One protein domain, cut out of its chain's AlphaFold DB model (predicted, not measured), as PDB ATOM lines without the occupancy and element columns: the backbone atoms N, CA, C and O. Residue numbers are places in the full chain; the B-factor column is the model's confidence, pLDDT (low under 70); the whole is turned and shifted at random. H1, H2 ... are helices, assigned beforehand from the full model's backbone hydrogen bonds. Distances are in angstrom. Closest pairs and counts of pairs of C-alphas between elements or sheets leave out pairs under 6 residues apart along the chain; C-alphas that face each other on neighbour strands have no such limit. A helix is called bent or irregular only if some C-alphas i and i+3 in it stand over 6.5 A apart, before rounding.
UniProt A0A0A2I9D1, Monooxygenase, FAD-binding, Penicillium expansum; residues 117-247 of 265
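This is residues 117 to 247 of the 265 residues of the protein "Monooxygenase, FAD-binding" of Penicillium expansum (UniProt A0A0A2I9D1). At one end of a long shape, H1, H2a and H6 cross one another in a small cluster; H2b runs from it to the far end, where the short helices H3 and H4 lie. The stretch from residue 188 to 199, with H5, returns to the cluster, and after H7 residues 227 to 236 run back beside H2b to H8; residues 180 to 185 and 241 to 247 stick out. The printed part has 131 residues with eight named helices, H1 to H8 in that order, and no named strand: all helix. It is loose, with a radius of gyration of the C-alphas of 18.3 A, and only just elongated, spanning 59 by 32 by 18 A.

H1, residues 119 to 136, begins at C-alpha 119 (30.430, -13.559, 30.316) and is 25.8 A long. H2, residues 141 to 172, was assigned as one helix by its hydrogen bonds but is bent: C-alphas 151 and 154 are 7.6 A apart. Its arms are H2a, residues 141 to 151, 15.4 A long, and H2b, residues 154 to 172, 27.0 A long and ending at C-alpha 172 (9.941, -4.044, 29.949). H3 is residues 177 to 182, H4 184 to 187 and H5 193 to 196. H6, residues 200 to 216, is 22.5 A long and irregular, with C-alphas 206 and 209 7.6 A apart and a kink of 51 degrees near residue 207. H7 is residues 223 to 226, and H8, residues 237 to 241, ends at C-alpha 241 (21.598, 7.350, 21.645).

H2 is the hub, touching three helices. H1 and H2a form a helical hairpin, opposite ways at a steep tilt of 44 degrees; their closest C-alphas, of Cys 133 and Ala 144, are 4.8 A apart. H6 touches H2a at a steep tilt of 60 degrees, the closest C-alphas being those of Val 147 and Ile 211, 5.9 A apart. H6 also touches H1, closest at the C-alphas of Glu 125 and Val 200, 6.1 A apart. H7 only just touches H2a, with 3 pairs of C-alphas within 8 A, the closest those of Arg 150 and Leu 226 at 6.3 A. H8 is close to H2b but not clearly touching, as H3 is to H4; H5 touches no helix. Every O i to N i+4 pair is within hydrogen-bond range in H1, H2a, H3 and H8, against 14 of 15 in H2b and 11 of 13 in H6; H4, H5 and H7 are too short for such a pair.

The C-alphas farthest apart, of Gly 139 and Glu 178, are 59.7 A apart. The printed part has no cut, and no link is long. The mean pLDDT of the printed part is 84.3; residues 184 to 190 and 233 to 247 are under 70.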
ATOM      1  N   ALA A 117      24.420 -14.294  28.123       86.19
ATOM      2  CA  ALA A 117      24.957 -15.661  28.131       86.19
ATOM      3  C   ALA A 117      26.462 -15.800  27.783       86.19
ATOM      4  O   ALA A 117      26.957 -16.914  27.660       86.19
ATOM      5  N   GLN A 118      27.213 -14.693  27.688       90.75
ATOM      6  CA  GLN A 118      28.563 -14.684  27.108       90.75
ATOM      7  C   GLN A 118      29.685 -14.291  28.074       90.75
ATOM      8  O   GLN A 118      30.840 -14.263  27.663       90.75
ATOM      9  N   GLY A 119      29.400 -13.990  29.347       92.12
ATOM     10  CA  GLY A 119      30.430 -13.559  30.316       92.12
ATOM     11  C   GLY A 119      31.597 -14.542  30.440       92.12
ATOM     12  O   GLY A 119      32.751 -14.184  30.214       92.12
ATOM     13  N   ALA A 120      31.288 -15.816  30.694       93.06
ATOM     14  CA  ALA A 120      32.303 -16.862  30.796       93.06
ATOM     15  C   ALA A 120      33.058 -17.074  29.471       93.06
ATOM     16  O   ALA A 120      34.282 -17.173  29.475       93.06
ATOM     17  N   CYS A 121      32.347 -17.084  28.340       94.50
ATOM     18  CA  CYS A 121      32.951 -17.223  27.014       94.50
ATOM     19  C   CYS A 121      33.937 -16.083  26.725       94.50
ATOM     20  O   CYS A 121      35.060 -16.341  26.301       94.50
ATOM     21  N   GLN A 122      33.573 -14.833  27.035       96.06
ATOM     22  CA  GLN A 122      34.468 -13.688  26.860       96.06
ATOM     23  C   GLN A 122      35.698 -13.763  27.772       96.06
ATOM     24  O   GLN A 122      36.790 -13.424  27.328       96.06
ATOM     25  N   ALA A 123      35.561 -14.247  29.011       97.19
ATOM     26  CA  ALA A 123      36.712 -14.459  29.891       97.19
ATOM     27  C   ALA A 123      37.686 -15.524  29.342       97.19
ATOM     28  O   ALA A 123      38.901 -15.392  29.498       97.19
ATOM     29  N   VAL A 124      37.171 -16.563  28.673       97.44
ATOM     30  CA  VAL A 124      37.997 -17.577  27.994       97.44
ATOM     31  C   VAL A 124      38.677 -16.996  26.752       97.44
ATOM     32  O   VAL A 124      39.878 -17.208  26.576       97.44
ATOM     33  N   GLU A 125      37.953 -16.227  25.929       98.00
ATOM     34  CA  GLU A 125      38.539 -15.498  24.793       98.00
ATOM     35  C   GLU A 125      39.679 -14.571  25.259       98.00
ATOM     36  O   GLU A 125      40.742 -14.533  24.635       98.00
ATOM     37  N   ASP A 126      39.502 -13.867  26.383       98.44
ATOM     38  CA  ASP A 126      40.543 -13.004  26.944       98.44
ATOM     39  C   ASP A 126      41.794 -13.783  27.343       98.44
ATOM     40  O   ASP A 126      42.907 -13.386  26.995       98.44
ATOM     41  N   ALA A 127      41.618 -14.890  28.070       97.94
ATOM     42  CA  ALA A 127      42.728 -15.709  28.538       97.94
ATOM     43  C   ALA A 127      43.539 -16.267  27.361       97.94
ATOM     44  O   ALA A 127      44.772 -16.229  27.386       97.94
ATOM     45  N   PHE A 128      42.854 -16.734  26.311       98.12
ATOM     46  CA  PHE A 128      43.508 -17.211  25.098       98.12
ATOM     47  C   PHE A 128      44.274 -16.086  24.392       98.12
ATOM     48  O   PHE A 128      45.467 -16.227  24.113       98.12
ATOM     49  N   CYS A 129      43.611 -14.955  24.131       98.31
ATOM     50  CA  CYS A 129      44.219 -13.824  23.432       98.31
ATOM     51  C   CYS A 129      45.445 -13.291  24.187       98.31
ATOM     52  O   CYS A 129      46.496 -13.077  23.582       98.31
ATOM     53  N   MET A 130      45.352 -13.152  25.514       97.69
ATOM     54  CA  MET A 130      46.469 -12.721  26.357       97.69
ATOM     55  C   MET A 130      47.652 -13.690  26.273       97.69
ATOM     56  O   MET A 130      48.790 -13.245  26.109       97.69
ATOM     57  N   ALA A 131      47.403 -15.001  26.356       97.31
ATOM     58  CA  ALA A 131      48.454 -16.011  26.255       97.31
ATOM     59  C   ALA A 131      49.147 -15.984  24.882       97.31
ATOM     60  O   ALA A 131      50.377 -15.986  24.819       97.31
ATOM     61  N   SER A 132      48.369 -15.885  23.801       97.69
ATOM     62  CA  SER A 132      48.889 -15.778  22.431       97.69
ATOM     63  C   SER A 132      49.705 -14.494  22.227       97.69
ATOM     64  O   SER A 132      50.826 -14.535  21.723       97.69
ATOM     65  N   CYS A 133      49.222 -13.351  22.730       98.12
ATOM     66  CA  CYS A 133      49.966 -12.091  22.668       98.12
ATOM     67  C   CYS A 133      51.288 -12.149  23.447       98.12
ATOM     68  O   CYS A 133      52.299 -11.637  22.973       98.12
ATOM     69  N   LEU A 134      51.302 -12.775  24.629       97.31
ATOM     70  CA  LEU A 134      52.525 -12.962  25.421       97.31
ATOM     71  C   LEU A 134      53.542 -13.855  24.706       97.31
ATOM     72  O   LEU A 134      54.739 -13.573  24.764       97.31
ATOM     73  N   GLN A 135      53.072 -14.907  24.033       96.94
ATOM     74  CA  GLN A 135      53.920 -15.786  23.235       96.94
ATOM     75  C   GLN A 135      54.541 -15.035  22.052       96.94
ATOM     76  O   GLN A 135      55.755 -15.101  21.861       96.94
ATOM     77  N   ASN A 136      53.730 -14.285  21.304       96.81
ATOM     78  CA  ASN A 136      54.167 -13.572  20.103       96.81
ATOM     79  C   ASN A 136      55.034 -12.338  20.399       96.81
ATOM     80  O   ASN A 136      55.789 -11.898  19.538       96.81
ATOM     81  N   ALA A 137      54.955 -11.773  21.607       96.69
ATOM     82  CA  ALA A 137      55.773 -10.628  22.014       96.69
ATOM     83  C   ALA A 137      57.182 -11.005  22.512       96.69
ATOM     84  O   ALA A 137      57.922 -10.124  22.946       96.69
ATOM     85  N   GLU A 138      57.542 -12.293  22.515       93.94
ATOM     86  CA  GLU A 138      58.888 -12.793  22.853       93.94
ATOM     87  C   GLU A 138      59.469 -12.253  24.182       93.94
ATOM     88  O   GLU A 138      60.674 -12.067  24.341       93.94
ATOM     89  N   GLY A 139      58.608 -12.014  25.176       87.75
ATOM     90  CA  GLY A 139      59.003 -11.515  26.501       87.75
ATOM     91  C   GLY A 139      58.795 -10.014  26.730       87.75
ATOM     92  O   GLY A 139      58.977  -9.553  27.863       87.75
ATOM     93  N   ASP A 140      58.347  -9.251  25.729       97.00
ATOM     94  CA  ASP A 140      57.870  -7.876  25.923       97.00
ATOM     95  C   ASP A 140      56.435  -7.870  26.485       97.00
ATOM     96  O   ASP A 140      55.435  -7.817  25.767       97.00
ATOM     97  N   VAL A 141      56.333  -7.951  27.816       97.81
ATOM     98  CA  VAL A 141      55.044  -7.957  28.529       97.81
ATOM     99  C   VAL A 141      54.224  -6.680  28.265       97.81
ATOM    100  O   VAL A 141      53.040  -6.810  27.949       97.81
ATOM    101  N   PRO A 142      54.786  -5.453  28.355       98.25
ATOM    102  CA  PRO A 142      54.057  -4.237  27.994       98.25
ATOM    103  C   PRO A 142      53.481  -4.219  26.584       98.25
ATOM    104  O   PRO A 142      52.356  -3.746  26.401       98.25
ATOM    105  N   LEU A 143      54.223  -4.707  25.594       98.38
ATOM    106  CA  LEU A 143      53.723  -4.824  24.230       98.38
ATOM    107  C   LEU A 143      52.560  -5.818  24.162       98.38
ATOM    108  O   LEU A 143      51.486  -5.459  23.680       98.38
ATOM    109  N   ALA A 144      52.750  -7.025  24.700       98.38
ATOM    110  CA  ALA A 144      51.739  -8.079  24.692       98.38
ATOM    111  C   ALA A 144      50.406  -7.614  25.288       98.38
ATOM    112  O   ALA A 144      49.355  -7.829  24.688       98.38
ATOM    113  N   LEU A 145      50.444  -6.950  26.449       98.56
ATOM    114  CA  LEU A 145      49.235  -6.502  27.138       98.56
ATOM    115  C   LEU A 145      48.502  -5.386  26.379       98.56
ATOM    116  O   LEU A 145      47.274  -5.381  26.357       98.56
ATOM    117  N   GLN A 146      49.229  -4.482  25.718       98.38
ATOM    118  CA  GLN A 146      48.624  -3.447  24.869       98.38
ATOM    119  C   GLN A 146      48.002  -4.025  23.594       98.38
ATOM    120  O   GLN A 146      46.944  -3.562  23.168       98.38
ATOM    121  N   VAL A 147      48.629  -5.039  22.989       98.50
ATOM    122  CA  VAL A 147      48.059  -5.730  21.824       98.50
ATOM    123  C   VAL A 147      46.808  -6.517  22.228       98.50
ATOM    124  O   VAL A 147      45.773  -6.381  21.577       98.50
ATOM    125  N   PHE A 148      46.869  -7.253  23.343       98.50
ATOM    126  CA  PHE A 148      45.734  -7.970  23.931       98.50
ATOM    127  C   PHE A 148      44.529  -7.052  24.161       98.50
ATOM    128  O   PHE A 148      43.427  -7.356  23.699       98.50
ATOM    129  N   GLU A 149      44.739  -5.917  24.834       98.38
ATOM    130  CA  GLU A 149      43.666  -4.961  25.107       98.38
ATOM    131  C   GLU A 149      43.021  -4.499  23.796       98.38
ATOM    132  O   GLU A 149      41.807  -4.593  23.646       98.38
ATOM    133  N   ARG A 150      43.821  -4.108  22.797       98.12
ATOM    134  CA  ARG A 150      43.305  -3.631  21.504       98.12
ATOM    135  C   ARG A 150      42.555  -4.695  20.701       98.12
ATOM    136  O   ARG A 150      41.669  -4.354  19.924       98.12
ATOM    137  N   ILE A 151      42.878  -5.975  20.854       98.19
ATOM    138  CA  ILE A 151      42.135  -7.050  20.176       98.19
ATOM    139  C   ILE A 151      40.775  -7.275  20.846       98.19
ATOM    140  O   ILE A 151      39.771  -7.500  20.170       98.19
ATOM    141  N   ARG A 152      40.725  -7.204  22.178       97.75
ATOM    142  CA  ARG A 152      39.575  -7.667  22.967       97.75
ATOM    143  C   ARG A 152      38.601  -6.568  23.377       97.75
ATOM    144  O   ARG A 152      37.410  -6.853  23.530       97.75
ATOM    145  N   PHE A 153      39.077  -5.333  23.534       95.69
ATOM    146  CA  PHE A 153      38.345  -4.250  24.193       95.69
ATOM    147  C   PHE A 153      36.970  -4.002  23.569       95.69
ATOM    148  O   PHE A 153      35.957  -4.123  24.254       95.69
ATOM    149  N   ASN A 154      36.897  -3.686  22.275       93.75
ATOM    150  CA  ASN A 154      35.622  -3.321  21.649       93.75
ATOM    151  C   ASN A 154      34.635  -4.491  21.618       93.75
ATOM    152  O   ASN A 154      33.455  -4.307  21.908       93.75
ATOM    153  N   ARG A 155      35.112  -5.698  21.296       93.50
ATOM    154  CA  ARG A 155      34.274  -6.898  21.215       93.50
ATOM    155  C   ARG A 155      33.598  -7.200  22.548       93.50
ATOM    156  O   ARG A 155      32.371  -7.282  22.607       93.50
ATOM    157  N   SER A 156      34.388  -7.298  23.613       92.94
ATOM    158  CA  SER A 156      33.860  -7.552  24.950       92.94
ATOM    159  C   SER A 156      32.905  -6.436  25.392       92.94
ATOM    160  O   SER A 156      31.798  -6.727  25.839       92.94
ATOM    161  N   HIS A 157      33.252  -5.160  25.183       90.44
ATOM    162  CA  HIS A 157      32.373  -4.062  25.591       90.44
ATOM    163  C   HIS A 157      31.044  -4.022  24.835       90.44
ATOM    164  O   HIS A 157      30.018  -3.730  25.447       90.44
ATOM    165  N   VAL A 158      31.019  -4.335  23.539       89.00
ATOM    166  CA  VAL A 158      29.761  -4.384  22.779       89.00
ATOM    167  C   VAL A 158      28.847  -5.501  23.299       89.00
ATOM    168  O   VAL A 158      27.655  -5.264  23.496       89.00
ATOM    169  N   ILE A 159      29.395  -6.682  23.601       89.94
ATOM    170  CA  ILE A 159      28.637  -7.816  24.169       89.94
ATOM    171  C   ILE A 159      28.207  -7.529  25.621       89.94
ATOM    172  O   ILE A 159      27.105  -7.876  26.046       89.94
ATOM    173  N   HIS A 160      29.043  -6.841  26.398       88.75
ATOM    174  CA  HIS A 160      28.696  -6.396  27.747       88.75
ATOM    175  C   HIS A 160      27.497  -5.457  27.730       88.75
ATOM    176  O   HIS A 160      26.500  -5.670  28.425       88.75
ATOM    177  N   MET A 161      27.568  -4.430  26.893       84.88
ATOM    178  CA  MET A 161      26.530  -3.414  26.800       84.88
ATOM    179  C   MET A 161      25.223  -3.961  26.208       84.88
ATOM    180  O   MET A 161      24.134  -3.478  26.544       84.88
ATOM    181  N   SER A 162      25.298  -5.014  25.393       81.81
ATOM    182  CA  SER A 162      24.106  -5.715  24.925       81.81
ATOM    183  C   SER A 162      23.379  -6.468  26.022       81.81
ATOM    184  O   SER A 162      22.152  -6.485  26.022       81.81
ATOM    185  N   SER A 163      24.096  -6.998  27.016       84.38
ATOM    186  CA  SER A 163      23.479  -7.679  28.160       84.38
ATOM    187  C   SER A 163      22.459  -6.778  28.877       84.38
ATOM    188  O   SER A 163      21.366  -7.219  29.240       84.38
ATOM    189  N   ILE A 164      22.777  -5.489  29.006       83.62
ATOM    190  CA  ILE A 164      21.926  -4.465  29.624       83.62
ATOM    191  C   ILE A 164      20.698  -4.208  28.755       83.62
ATOM    192  O   ILE A 164      19.575  -4.216  29.252       83.62
ATOM    193  N   SER A 165      20.915  -4.055  27.451       79.12
ATOM    194  CA  SER A 165      19.850  -3.830  26.474       79.12
ATOM    195  C   SER A 165      18.870  -5.006  26.418       79.12
ATOM    196  O   SER A 165      17.658  -4.805  26.457       79.12
ATOM    197  N   ASN A 166      19.389  -6.236  26.419       79.56
ATOM    198  CA  ASN A 166      18.599  -7.465  26.436       79.56
ATOM    199  C   ASN A 166      17.785  -7.585  27.728       79.56
ATOM    200  O   ASN A 166      16.607  -7.929  27.678       79.56
ATOM    201  N   ARG A 167      18.384  -7.262  28.884       83.94
ATOM    202  CA  ARG A 167      17.661  -7.210  30.165       83.94
ATOM    203  C   ARG A 167      16.514  -6.208  30.099       83.94
ATOM    204  O   ARG A 167      15.404  -6.537  30.503       83.94
ATOM    205  N   ASP A 168      16.783  -4.997  29.623       82.69
ATOM    206  CA  ASP A 168      15.786  -3.928  29.594       82.69
ATOM    207  C   ASP A 168      14.634  -4.278  28.649       82.69
ATOM    208  O   ASP A 168      13.472  -4.117  29.024       82.69
ATOM    209  N   ALA A 169      14.929  -4.847  27.480       77.00
ATOM    210  CA  ALA A 169      13.918  -5.369  26.565       77.00
ATOM    211  C   ALA A 169      13.092  -6.490  27.216       77.00
ATOM    212  O   ALA A 169      11.863  -6.418  27.234       77.00
ATOM    213  N   ALA A 170      13.746  -7.481  27.823       77.25
ATOM    214  CA  ALA A 170      13.062  -8.611  28.442       77.25
ATOM    215  C   ALA A 170      12.176  -8.200  29.628       77.25
ATOM    216  O   ALA A 170      11.063  -8.701  29.758       77.25
ATOM    217  N   HIS A 171      12.641  -7.288  30.486       82.12
ATOM    218  CA  HIS A 171      11.910  -6.868  31.689       82.12
ATOM    219  C   HIS A 171      10.844  -5.799  31.425       82.12
ATOM    220  O   HIS A 171       9.936  -5.643  32.238       82.12
ATOM    221  N   SER A 172      10.955  -5.037  30.333       79.88
ATOM    222  CA  SER A 172       9.941  -4.044  29.949       79.88
ATOM    223  C   SER A 172       8.840  -4.616  29.053       79.88
ATOM    224  O   SER A 172       7.832  -3.943  28.832       79.88
ATOM    225  N   THR A 173       9.017  -5.841  28.552       76.56
ATOM    226  CA  THR A 173       8.031  -6.535  27.720       76.56
ATOM    227  C   THR A 173       6.987  -7.235  28.583       76.56
ATOM    228  O   THR A 173       7.319  -7.976  29.507       76.56
ATOM    229  N   ASP A 174       5.711  -7.025  28.256       81.19
ATOM    230  CA  ASP A 174       4.602  -7.778  28.838       81.19
ATOM    231  C   ASP A 174       4.428  -9.097  28.074       81.19
ATOM    232  O   ASP A 174       3.892  -9.137  26.963       81.19
ATOM    233  N   TRP A 175       4.963 -10.178  28.638       78.44
ATOM    234  CA  TRP A 175       4.999 -11.496  28.008       78.44
ATOM    235  C   TRP A 175       3.643 -12.199  28.089       78.44
ATOM    236  O   TRP A 175       3.420 -13.059  28.944       78.44
ATOM    237  N   THR A 176       2.734 -11.862  27.173       83.31
ATOM    238  CA  THR A 176       1.468 -12.595  27.031       83.31
ATOM    239  C   THR A 176       1.641 -13.849  26.162       83.31
ATOM    240  O   THR A 176       2.484 -13.863  25.256       83.31
ATOM    241  N   PRO A 177       0.837 -14.910  26.375       81.62
ATOM    242  CA  PRO A 177       0.866 -16.096  25.520       81.62
ATOM    243  C   PRO A 177       0.646 -15.774  24.036       81.62
ATOM    244  O   PRO A 177       1.243 -16.410  23.169       81.62
ATOM    245  N   GLU A 178      -0.174 -14.767  23.726       82.25
ATOM    246  CA  GLU A 178      -0.441 -14.325  22.356       82.25
ATOM    247  C   GLU A 178       0.776 -13.642  21.725       82.25
ATOM    248  O   GLU A 178       1.045 -13.856  20.541       82.25
ATOM    249  N   LEU A 179       1.517 -12.834  22.493       72.81
ATOM    250  CA  LEU A 179       2.750 -12.203  22.025       72.81
ATOM    251  C   LEU A 179       3.838 -13.252  21.783       72.81
ATOM    252  O   LEU A 179       4.451 -13.260  20.716       72.81
ATOM    253  N   ALA A 180       4.014 -14.181  22.725       75.75
ATOM    254  CA  ALA A 180       4.966 -15.281  22.595       75.75
ATOM    255  C   ALA A 180       4.632 -16.198  21.403       75.75
ATOM    256  O   ALA A 180       5.529 -16.623  20.681       75.75
ATOM    257  N   ALA A 181       3.346 -16.457  21.139       79.19
ATOM    258  CA  ALA A 181       2.918 -17.242  19.980       79.19
ATOM    259  C   ALA A 181       3.149 -16.518  18.641       79.19
ATOM    260  O   ALA A 181       3.392 -17.170  17.627       79.19
ATOM    261  N   LYS A 182       3.070 -15.180  18.623       79.81
ATOM    262  CA  LYS A 182       3.349 -14.363  17.429       79.81
ATOM    263  C   LYS A 182       4.844 -14.211  17.154       79.81
ATOM    264  O   LYS A 182       5.227 -14.100  15.993       79.81
ATOM    265  N   LEU A 183       5.665 -14.176  18.202       72.62
ATOM    266  CA  LEU A 183       7.111 -13.963  18.127       72.62
ATOM    267  C   LEU A 183       7.845 -15.043  18.937       72.62
ATOM    268  O   LEU A 183       8.438 -14.728  19.971       72.62
ATOM    269  N   PRO A 184       7.832 -16.311  18.489       69.75
ATOM    270  CA  PRO A 184       8.445 -17.409  19.240       69.75
ATOM    271  C   PRO A 184       9.946 -17.186  19.486       69.75
ATOM    272  O   PRO A 184      10.455 -17.521  20.555       69.75
ATOM    273  N   ASP A 185      10.632 -16.531  18.550       69.06
ATOM    274  CA  ASP A 185      12.071 -16.266  18.640       69.06
ATOM    275  C   ASP A 185      12.416 -15.119  19.604       69.06
ATOM    276  O   ASP A 185      13.550 -15.027  20.061       69.06
ATOM    277  N   SER A 186      11.446 -14.272  19.975       65.44
ATOM    278  CA  SER A 186      11.690 -13.110  20.852       65.44
ATOM    279  C   SER A 186      12.020 -13.484  22.300       65.44
ATOM    280  O   SER A 186      12.615 -12.688  23.020       65.44
ATOM    281  N   VAL A 187      11.656 -14.699  22.722       65.44
ATOM    282  CA  VAL A 187      11.956 -15.241  24.058       65.44
ATOM    283  C   VAL A 187      13.354 -15.877  24.100       65.44
ATOM    284  O   VAL A 187      13.912 -16.094  25.176       65.44
ATOM    285  N   SER A 188      13.934 -16.182  22.936       67.50
ATOM    286  CA  SER A 188      15.249 -16.811  22.837       67.50
ATOM    287  C   SER A 188      16.360 -15.766  22.873       67.50
ATOM    288  O   SER A 188      16.232 -14.677  22.317       67.50
ATOM    289  N   ILE A 189      17.481 -16.105  23.514       65.38
ATOM    290  CA  ILE A 189      18.681 -15.264  23.464       65.38
ATOM    291  C   ILE A 189      19.188 -15.252  22.008       65.38
ATOM    292  O   ILE A 189      19.294 -16.330  21.412       65.38
ATOM    293  N   PRO A 190      19.481 -14.075  21.421       65.38
ATOM    294  CA  PRO A 190      19.999 -13.982  20.059       65.38
ATOM    295  C   PRO A 190      21.286 -14.798  19.881       65.38
ATOM    296  O   PRO A 190      22.202 -14.706  20.698       65.38
ATOM    297  N   HIS A 191      21.346 -15.585  18.806       70.06
ATOM    298  CA  HIS A 191      22.529 -16.343  18.397       70.06
ATOM    299  C   HIS A 191      23.186 -15.618  17.222       70.06
ATOM    300  O   HIS A 191      22.949 -15.960  16.069       70.06
ATOM    301  N   ASP A 192      23.956 -14.573  17.509       81.50
ATOM    302  CA  ASP A 192      24.623 -13.821  16.450       81.50
ATOM    303  C   ASP A 192      25.907 -14.532  15.995       81.50
ATOM    304  O   ASP A 192      26.817 -14.757  16.800       81.50
ATOM    305  N   ASP A 193      26.019 -14.830  14.697       86.75
ATOM    306  CA  ASP A 193      27.163 -15.557  14.118       86.75
ATOM    307  C   ASP A 193      28.506 -14.884  14.429       86.75
ATOM    308  O   ASP A 193      29.481 -15.550  14.763       86.75
ATOM    309  N   TRP A 194      28.558 -13.545  14.417       88.06
ATOM    310  CA  TRP A 194      29.780 -12.796  14.740       88.06
ATOM    311  C   TRP A 194      30.250 -13.009  16.186       88.06
ATOM    312  O   TRP A 194      31.392 -12.689  16.513       88.06
ATOM    313  N   ILE A 195      29.390 -13.526  17.066       90.31
ATOM    314  CA  ILE A 195      29.720 -13.886  18.442       90.31
ATOM    315  C   ILE A 195      30.112 -15.359  18.523       90.31
ATOM    316  O   ILE A 195      31.155 -15.650  19.107       90.31
ATOM    317  N   ILE A 196      29.282 -16.248  17.974       88.88
ATOM    318  CA  ILE A 196      29.401 -17.706  18.131       88.88
ATOM    319  C   ILE A 196      30.545 -18.285  17.293       88.88
ATOM    320  O   ILE A 196      31.311 -19.102  17.795       88.88
ATOM    321  N   GLU A 197      30.693 -17.823  16.054       91.19
ATOM    322  CA  GLU A 197      31.693 -18.317  15.097       91.19
ATOM    323  C   GLU A 197      33.030 -17.562  15.202       91.19
ATOM    324  O   GLU A 197      33.910 -17.694  14.353       91.19
ATOM    325  N   TYR A 198      33.199 -16.723  16.227       93.88
ATOM    326  CA  TYR A 198      34.410 -15.929  16.393       93.88
ATOM    327  C   TYR A 198      35.595 -16.791  16.836       93.88
ATOM    328  O   TYR A 198      35.626 -17.301  17.959       93.88
ATOM    329  N   ASP A 199      36.617 -16.878  15.986       96.00
ATOM    330  CA  ASP A 199      37.885 -17.517  16.323       96.00
ATOM    331  C   ASP A 199      38.891 -16.479  16.846       96.00
ATOM    332  O   ASP A 199      39.551 -15.750  16.101       96.00
ATOM    333  N   VAL A 200      39.021 -16.418  18.172       96.56
ATOM    334  CA  VAL A 200      39.980 -15.525  18.837       96.56
ATOM    335  C   VAL A 200      41.435 -15.858  18.487       96.56
ATOM    336  O   VAL A 200      42.295 -14.975  18.561       96.56
ATOM    337  N   ALA A 201      41.736 -17.106  18.114       95.38
ATOM    338  CA  ALA A 201      43.086 -17.508  17.752       95.38
ATOM    339  C   ALA A 201      43.475 -16.947  16.392       95.38
ATOM    340  O   ALA A 201      44.505 -16.275  16.293       95.38
ATOM    341  N   GLU A 202      42.611 -17.147  15.397       96.25
ATOM    342  CA  GLU A 202      42.805 -16.611  14.050       96.25
ATOM    343  C   GLU A 202      42.917 -15.082  14.078       96.25
ATOM    344  O   GLU A 202      43.861 -14.507  13.533       96.25
ATOM    345  N   GLU A 203      42.000 -14.409  14.777       96.44
ATOM    346  CA  GLU A 203      41.988 -12.947  14.840       96.44
ATOM    347  C   GLU A 203      43.211 -12.385  15.578       96.44
ATOM    348  O   GLU A 203      43.751 -11.348  15.181       96.44
ATOM    349  N   THR A 204      43.708 -13.086  16.604       97.00
ATOM    350  CA  THR A 204      44.956 -12.696  17.274       97.00
ATOM    351  C   THR A 204      46.151 -12.855  16.340       97.00
ATOM    352  O   THR A 204      46.925 -11.910  16.193       97.00
ATOM    353  N   GLU A 205      46.297 -14.003  15.674       95.75
ATOM    354  CA  GLU A 205      47.409 -14.270  14.752       95.75
ATOM    355  C   GLU A 205      47.447 -13.255  13.600       95.75
ATOM    356  O   GLU A 205      48.476 -12.630  13.331       95.75
ATOM    357  N   LYS A 206      46.294 -13.016  12.977       97.81
ATOM    358  CA  LYS A 206      46.129 -12.103  11.841       97.81
ATOM    359  C   LYS A 206      46.441 -10.646  12.176       97.81
ATOM    360  O   LYS A 206      46.906  -9.898  11.311       97.81
ATOM    361  N   HIS A 207      46.154 -10.207  13.401       98.06
ATOM    362  CA  HIS A 207      46.245  -8.794  13.769       98.06
ATOM    363  C   HIS A 207      47.410  -8.438  14.691       98.06
ATOM    364  O   HIS A 207      47.738  -7.250  14.772       98.06
ATOM    365  N   PHE A 208      48.076  -9.418  15.312       98.25
ATOM    366  CA  PHE A 208      49.150  -9.176  16.276       98.25
ATOM    367  C   PHE A 208      50.235  -8.242  15.727       98.25
ATOM    368  O   PHE A 208      50.459  -7.178  16.301       98.25
ATOM    369  N   SER A 209      50.861  -8.585  14.595       98.12
ATOM    370  CA  SER A 209      52.011  -7.835  14.062       98.12
ATOM    371  C   SER A 209      51.663  -6.382  13.737       98.12
ATOM    372  O   SER A 209      52.372  -5.467  14.148       98.12
ATOM    373  N   ARG A 210      50.514  -6.149  13.084       98.12
ATOM    374  CA  ARG A 210      50.038  -4.794  12.764       98.12
ATOM    375  C   ARG A 210      49.817  -3.972  14.034       98.12
ATOM    376  O   ARG A 210      50.234  -2.820  14.109       98.12
ATOM    377  N   ILE A 211      49.135  -4.539  15.029       98.25
ATOM    378  CA  ILE A 211      48.831  -3.816  16.268       98.25
ATOM    379  C   ILE A 211      50.115  -3.582  17.075       98.25
ATOM    380  O   ILE A 211      50.279  -2.505  17.645       98.25
ATOM    381  N   ALA A 212      51.049  -4.534  17.081       98.19
ATOM    382  CA  ALA A 212      52.350  -4.386  17.724       98.19
ATOM    383  C   ALA A 212      53.156  -3.223  17.116       98.19
ATOM    384  O   ALA A 212      53.667  -2.387  17.860       98.19
ATOM    385  N   GLU A 213      53.194  -3.095  15.787       98.00
ATOM    386  CA  GLU A 213      53.813  -1.948  15.102       98.00
ATOM    387  C   GLU A 213      53.140  -0.616  15.478       98.00
ATOM    388  O   GLU A 213      53.809   0.394  15.726       98.00
ATOM    389  N   GLU A 214      51.810  -0.596  15.587       97.94
ATOM    390  CA  GLU A 214      51.060   0.584  16.037       97.94
ATOM    391  C   GLU A 214      51.354   0.955  17.501       97.94
ATOM    392  O   GLU A 214      51.369   2.138  17.853       97.94
ATOM    393  N   VAL A 215      51.582  -0.034  18.367       97.38
ATOM    394  CA  VAL A 215      51.999   0.190  19.760       97.38
ATOM    395  C   VAL A 215      53.426   0.740  19.803       97.38
ATOM    396  O   VAL A 215      53.662   1.760  20.451       97.38
ATOM    397  N   MET A 216      54.365   0.127  19.076       96.44
ATOM    398  CA  MET A 216      55.775   0.548  19.045       96.44
ATOM    399  C   MET A 216      55.967   1.943  18.441       96.44
ATOM    400  O   MET A 216      56.813   2.707  18.901       96.44
ATOM    401  N   SER A 217      55.166   2.297  17.434       96.81
ATOM    402  CA  SER A 217      55.168   3.639  16.836       96.81
ATOM    403  C   SER A 217      54.521   4.706  17.728       96.81
ATOM    404  O   SER A 217      54.614   5.894  17.418       96.81
ATOM    405  N   GLY A 218      53.881   4.315  18.836       94.62
ATOM    406  CA  GLY A 218      53.236   5.244  19.761       94.62
ATOM    407  C   GLY A 218      51.994   5.912  19.174       94.62
ATOM    408  O   GLY A 218      51.725   7.077  19.488       94.62
ATOM    409  N   LYS A 219      51.246   5.202  18.316       95.38
ATOM    410  CA  LYS A 219      50.002   5.697  17.708       95.38
ATOM    411  C   LYS A 219      49.047   6.202  18.794       95.38
ATOM    412  O   LYS A 219      48.732   5.482  19.739       95.38
ATOM    413  N   GLN A 220      48.615   7.454  18.649       93.62
ATOM    414  CA  GLN A 220      47.725   8.129  19.592       93.62
ATOM    415  C   GLN A 220      46.260   7.887  19.221       93.62
ATOM    416  O   GLN A 220      45.922   7.824  18.040       93.62
ATOM    417  N   GLY A 221      45.409   7.785  20.234       91.62
ATOM    418  CA  GLY A 221      43.973   7.570  20.097       91.62
ATOM    419  C   GLY A 221      43.371   7.100  21.414       91.62
ATOM    420  O   GLY A 221      44.097   6.745  22.349       91.62
ATOM    421  N   THR A 222      42.049   7.113  21.490       91.50
ATOM    422  CA  THR A 222      41.315   6.400  22.544       91.50
ATOM    423  C   THR A 222      41.465   4.890  22.360       91.50
ATOM    424  O   THR A 222      41.807   4.420  21.271       91.50
ATOM    425  N   ILE A 223      41.236   4.105  23.415       91.75
ATOM    426  CA  ILE A 223      41.356   2.648  23.291       91.75
ATOM    427  C   ILE A 223      40.319   2.102  22.302       91.75
ATOM    428  O   ILE A 223      40.639   1.215  21.517       91.75
ATOM    429  N   GLU A 224      39.131   2.696  22.251       89.94
ATOM    430  CA  GLU A 224      38.054   2.364  21.322       89.94
ATOM    431  C   GLU A 224      38.483   2.526  19.858       89.94
ATOM    432  O   GLU A 224      38.226   1.647  19.034       89.94
ATOM    433  N   GLU A 225      39.172   3.626  19.536       92.62
ATOM    434  CA  GLU A 225      39.664   3.936  18.184       92.62
ATOM    435  C   GLU A 225      40.853   3.062  17.765       92.62
ATOM    436  O   GLU A 225      41.052   2.795  16.579       92.62
ATOM    437  N   LEU A 226      41.677   2.655  18.732       94.44
ATOM    438  CA  LEU A 226      42.876   1.850  18.492       94.44
ATOM    439  C   LEU A 226      42.584   0.347  18.450       94.44
ATOM    440  O   LEU A 226      43.414  -0.424  17.960       94.44
ATOM    441  N   SER A 227      41.439  -0.064  18.985       94.81
ATOM    442  CA  SER A 227      41.033  -1.461  19.075       94.81
ATOM    443  C   SER A 227      40.427  -1.978  17.771       94.81
ATOM    444  O   SER A 227      39.933  -1.218  16.938       94.81
ATOM    445  N   LEU A 228      40.437  -3.300  17.596       94.50
ATOM    446  CA  LEU A 228      39.716  -3.955  16.508       94.50
ATOM    447  C   LEU A 228      38.215  -3.639  16.584       94.50
ATOM    448  O   LEU A 228      37.688  -3.426  17.677       94.50
ATOM    449  N   PRO A 229      37.495  -3.600  15.452       92.00
ATOM    450  CA  PRO A 229      36.041  -3.519  15.491       92.00
ATOM    451  C   PRO A 229      35.468  -4.747  16.211       92.00
ATOM    452  O   PRO A 229      36.030  -5.835  16.141       92.00
ATOM    453  N   ALA A 230      34.319  -4.594  16.873       87.69
ATOM    454  CA  ALA A 230      33.701  -5.691  17.622       87.69
ATOM    455  C   ALA A 230      33.277  -6.888  16.743       87.69
ATOM    456  O   ALA A 230      33.132  -7.991  17.256       87.69
ATOM    457  N   GLY A 231      33.083  -6.672  15.437       82.69
ATOM    458  CA  GLY A 231      32.562  -7.659  14.479       82.69
ATOM    459  C   GLY A 231      31.070  -7.481  14.181       82.69
ATOM    460  O   GLY A 231      30.620  -7.805  13.088       82.69
ATOM    461  N   GLY A 232      30.325  -6.866  15.099       79.50
ATOM    462  CA  GLY A 232      28.926  -6.492  14.919       79.50
ATOM    463  C   GLY A 232      28.524  -5.354  15.850       79.50
ATOM    464  O   GLY A 232      29.345  -4.813  16.594       79.50
ATOM    465  N   SER A 233      27.247  -4.986  15.811       67.88
ATOM    466  CA  SER A 233      26.644  -4.091  16.792       67.88
ATOM    467  C   SER A 233      25.453  -4.781  17.437       67.88
ATOM    468  O   SER A 233      24.636  -5.406  16.768       67.88
ATOM    469  N   PHE A 234      25.317  -4.621  18.749       62.66
ATOM    470  CA  PHE A 234      24.020  -4.787  19.388       62.66
ATOM    471  C   PHE A 234      23.310  -3.444  19.300       62.66
ATOM    472  O   PHE A 234      23.442  -2.579  20.173       62.66
ATOM    473  N   ALA A 235      22.626  -3.232  18.178       50.50
ATOM    474  CA  ALA A 235      21.904  -2.005  17.872       50.50
ATOM    475  C   ALA A 235      20.631  -1.869  18.723       50.50
ATOM    476  O   ALA A 235      19.519  -1.847  18.222       50.50
ATOM    477  N   VAL A 236      20.811  -1.736  20.032       44.19
ATOM    478  CA  VAL A 236      19.836  -1.088  20.911       44.19
ATOM    479  C   VAL A 236      20.400   0.262  21.359       44.19
ATOM    480  O   VAL A 236      19.687   1.258  21.386       44.19
ATOM    481  N   LEU A 237      21.710   0.363  21.606       35.34
ATOM    482  CA  LEU A 237      22.323   1.594  22.116       35.34
ATOM    483  C   LEU A 237      22.566   2.675  21.058       35.34
ATOM    484  O   LEU A 237      22.450   3.848  21.398       35.34
ATOM    485  N   ASP A 238      22.836   2.322  19.799       38.56
ATOM    486  CA  ASP A 238      22.914   3.314  18.713       38.56
ATOM    487  C   ASP A 238      21.527   3.825  18.306       38.56
ATOM    488  O   ASP A 238      21.377   5.001  17.980       38.56
ATOM    489  N   GLU A 239      20.488   2.993  18.406       38.59
ATOM    490  CA  GLU A 239      19.100   3.430  18.214       38.59
ATOM    491  C   GLU A 239      18.587   4.278  19.388       38.59
ATOM    492  O   GLU A 239      17.809   5.207  19.176       38.59
ATOM    493  N   ILE A 240      19.034   4.013  20.622       37.84
ATOM    494  CA  ILE A 240      18.669   4.801  21.812       37.84
ATOM    495  C   ILE A 240      19.458   6.117  21.885       37.84
ATOM    496  O   ILE A 240      18.856   7.160  22.126       37.84
ATOM    497  N   LYS A 241      20.776   6.120  21.634       34.72
ATOM    498  CA  LYS A 241      21.598   7.350  21.645       34.72
ATOM    499  C   LYS A 241      21.243   8.312  20.510       34.72
ATOM    500  O   LYS A 241      21.353   9.522  20.693       34.72
ATOM    501  N   ASN A 242      20.817   7.798  19.353       36.66
ATOM    502  CA  ASN A 242      20.418   8.631  18.214       36.66
ATOM    503  C   ASN A 242      18.943   9.059  18.240       36.66
ATOM    504  O   ASN A 242      18.544   9.894  17.422       36.66
ATOM    505  N   ARG A 243      18.139   8.590  19.206       40.41
ATOM    506  CA  ARG A 243      16.870   9.244  19.537       40.41
ATOM    507  C   ARG A 243      17.167  10.533  20.305       40.41
ATOM    508  O   ARG A 243      17.291  10.542  21.522       40.41
ATOM    509  N   LYS A 244      17.244  11.650  19.574       33.66
ATOM    510  CA  LYS A 244      17.278  13.012  20.149       33.66
ATOM    511  C   LYS A 244      16.001  13.393  20.906       33.66
ATOM    512  O   LYS A 244      15.971  14.433  21.556       33.66
ATOM    513  N   ASP A 245      15.004  12.522  20.875       34.31
ATOM    514  CA  ASP A 245      13.737  12.680  21.555       34.31
ATOM    515  C   ASP A 245      13.610  11.497  22.530       34.31
ATOM    516  O   ASP A 245      13.279  10.382  22.119       34.31
ATOM    517  N   GLU A 246      13.921  11.695  23.819       28.73
ATOM    518  CA  GLU A 246      13.461  10.746  24.842       28.73
ATOM    519  C   GLU A 246      11.940  10.593  24.702       28.73
ATOM    520  O   GLU A 246      11.211  11.587  24.619       28.73
ATOM    521  N   PRO A 247      11.441   9.359  24.834       32.59
ATOM    522  CA  PRO A 247      10.422   9.172  25.848       32.59
ATOM    523  C   PRO A 247      10.908   8.176  26.899       32.59
ATOM    524  O   PRO A 247      11.398   7.085  26.604       32.59
TER     525      PRO A 247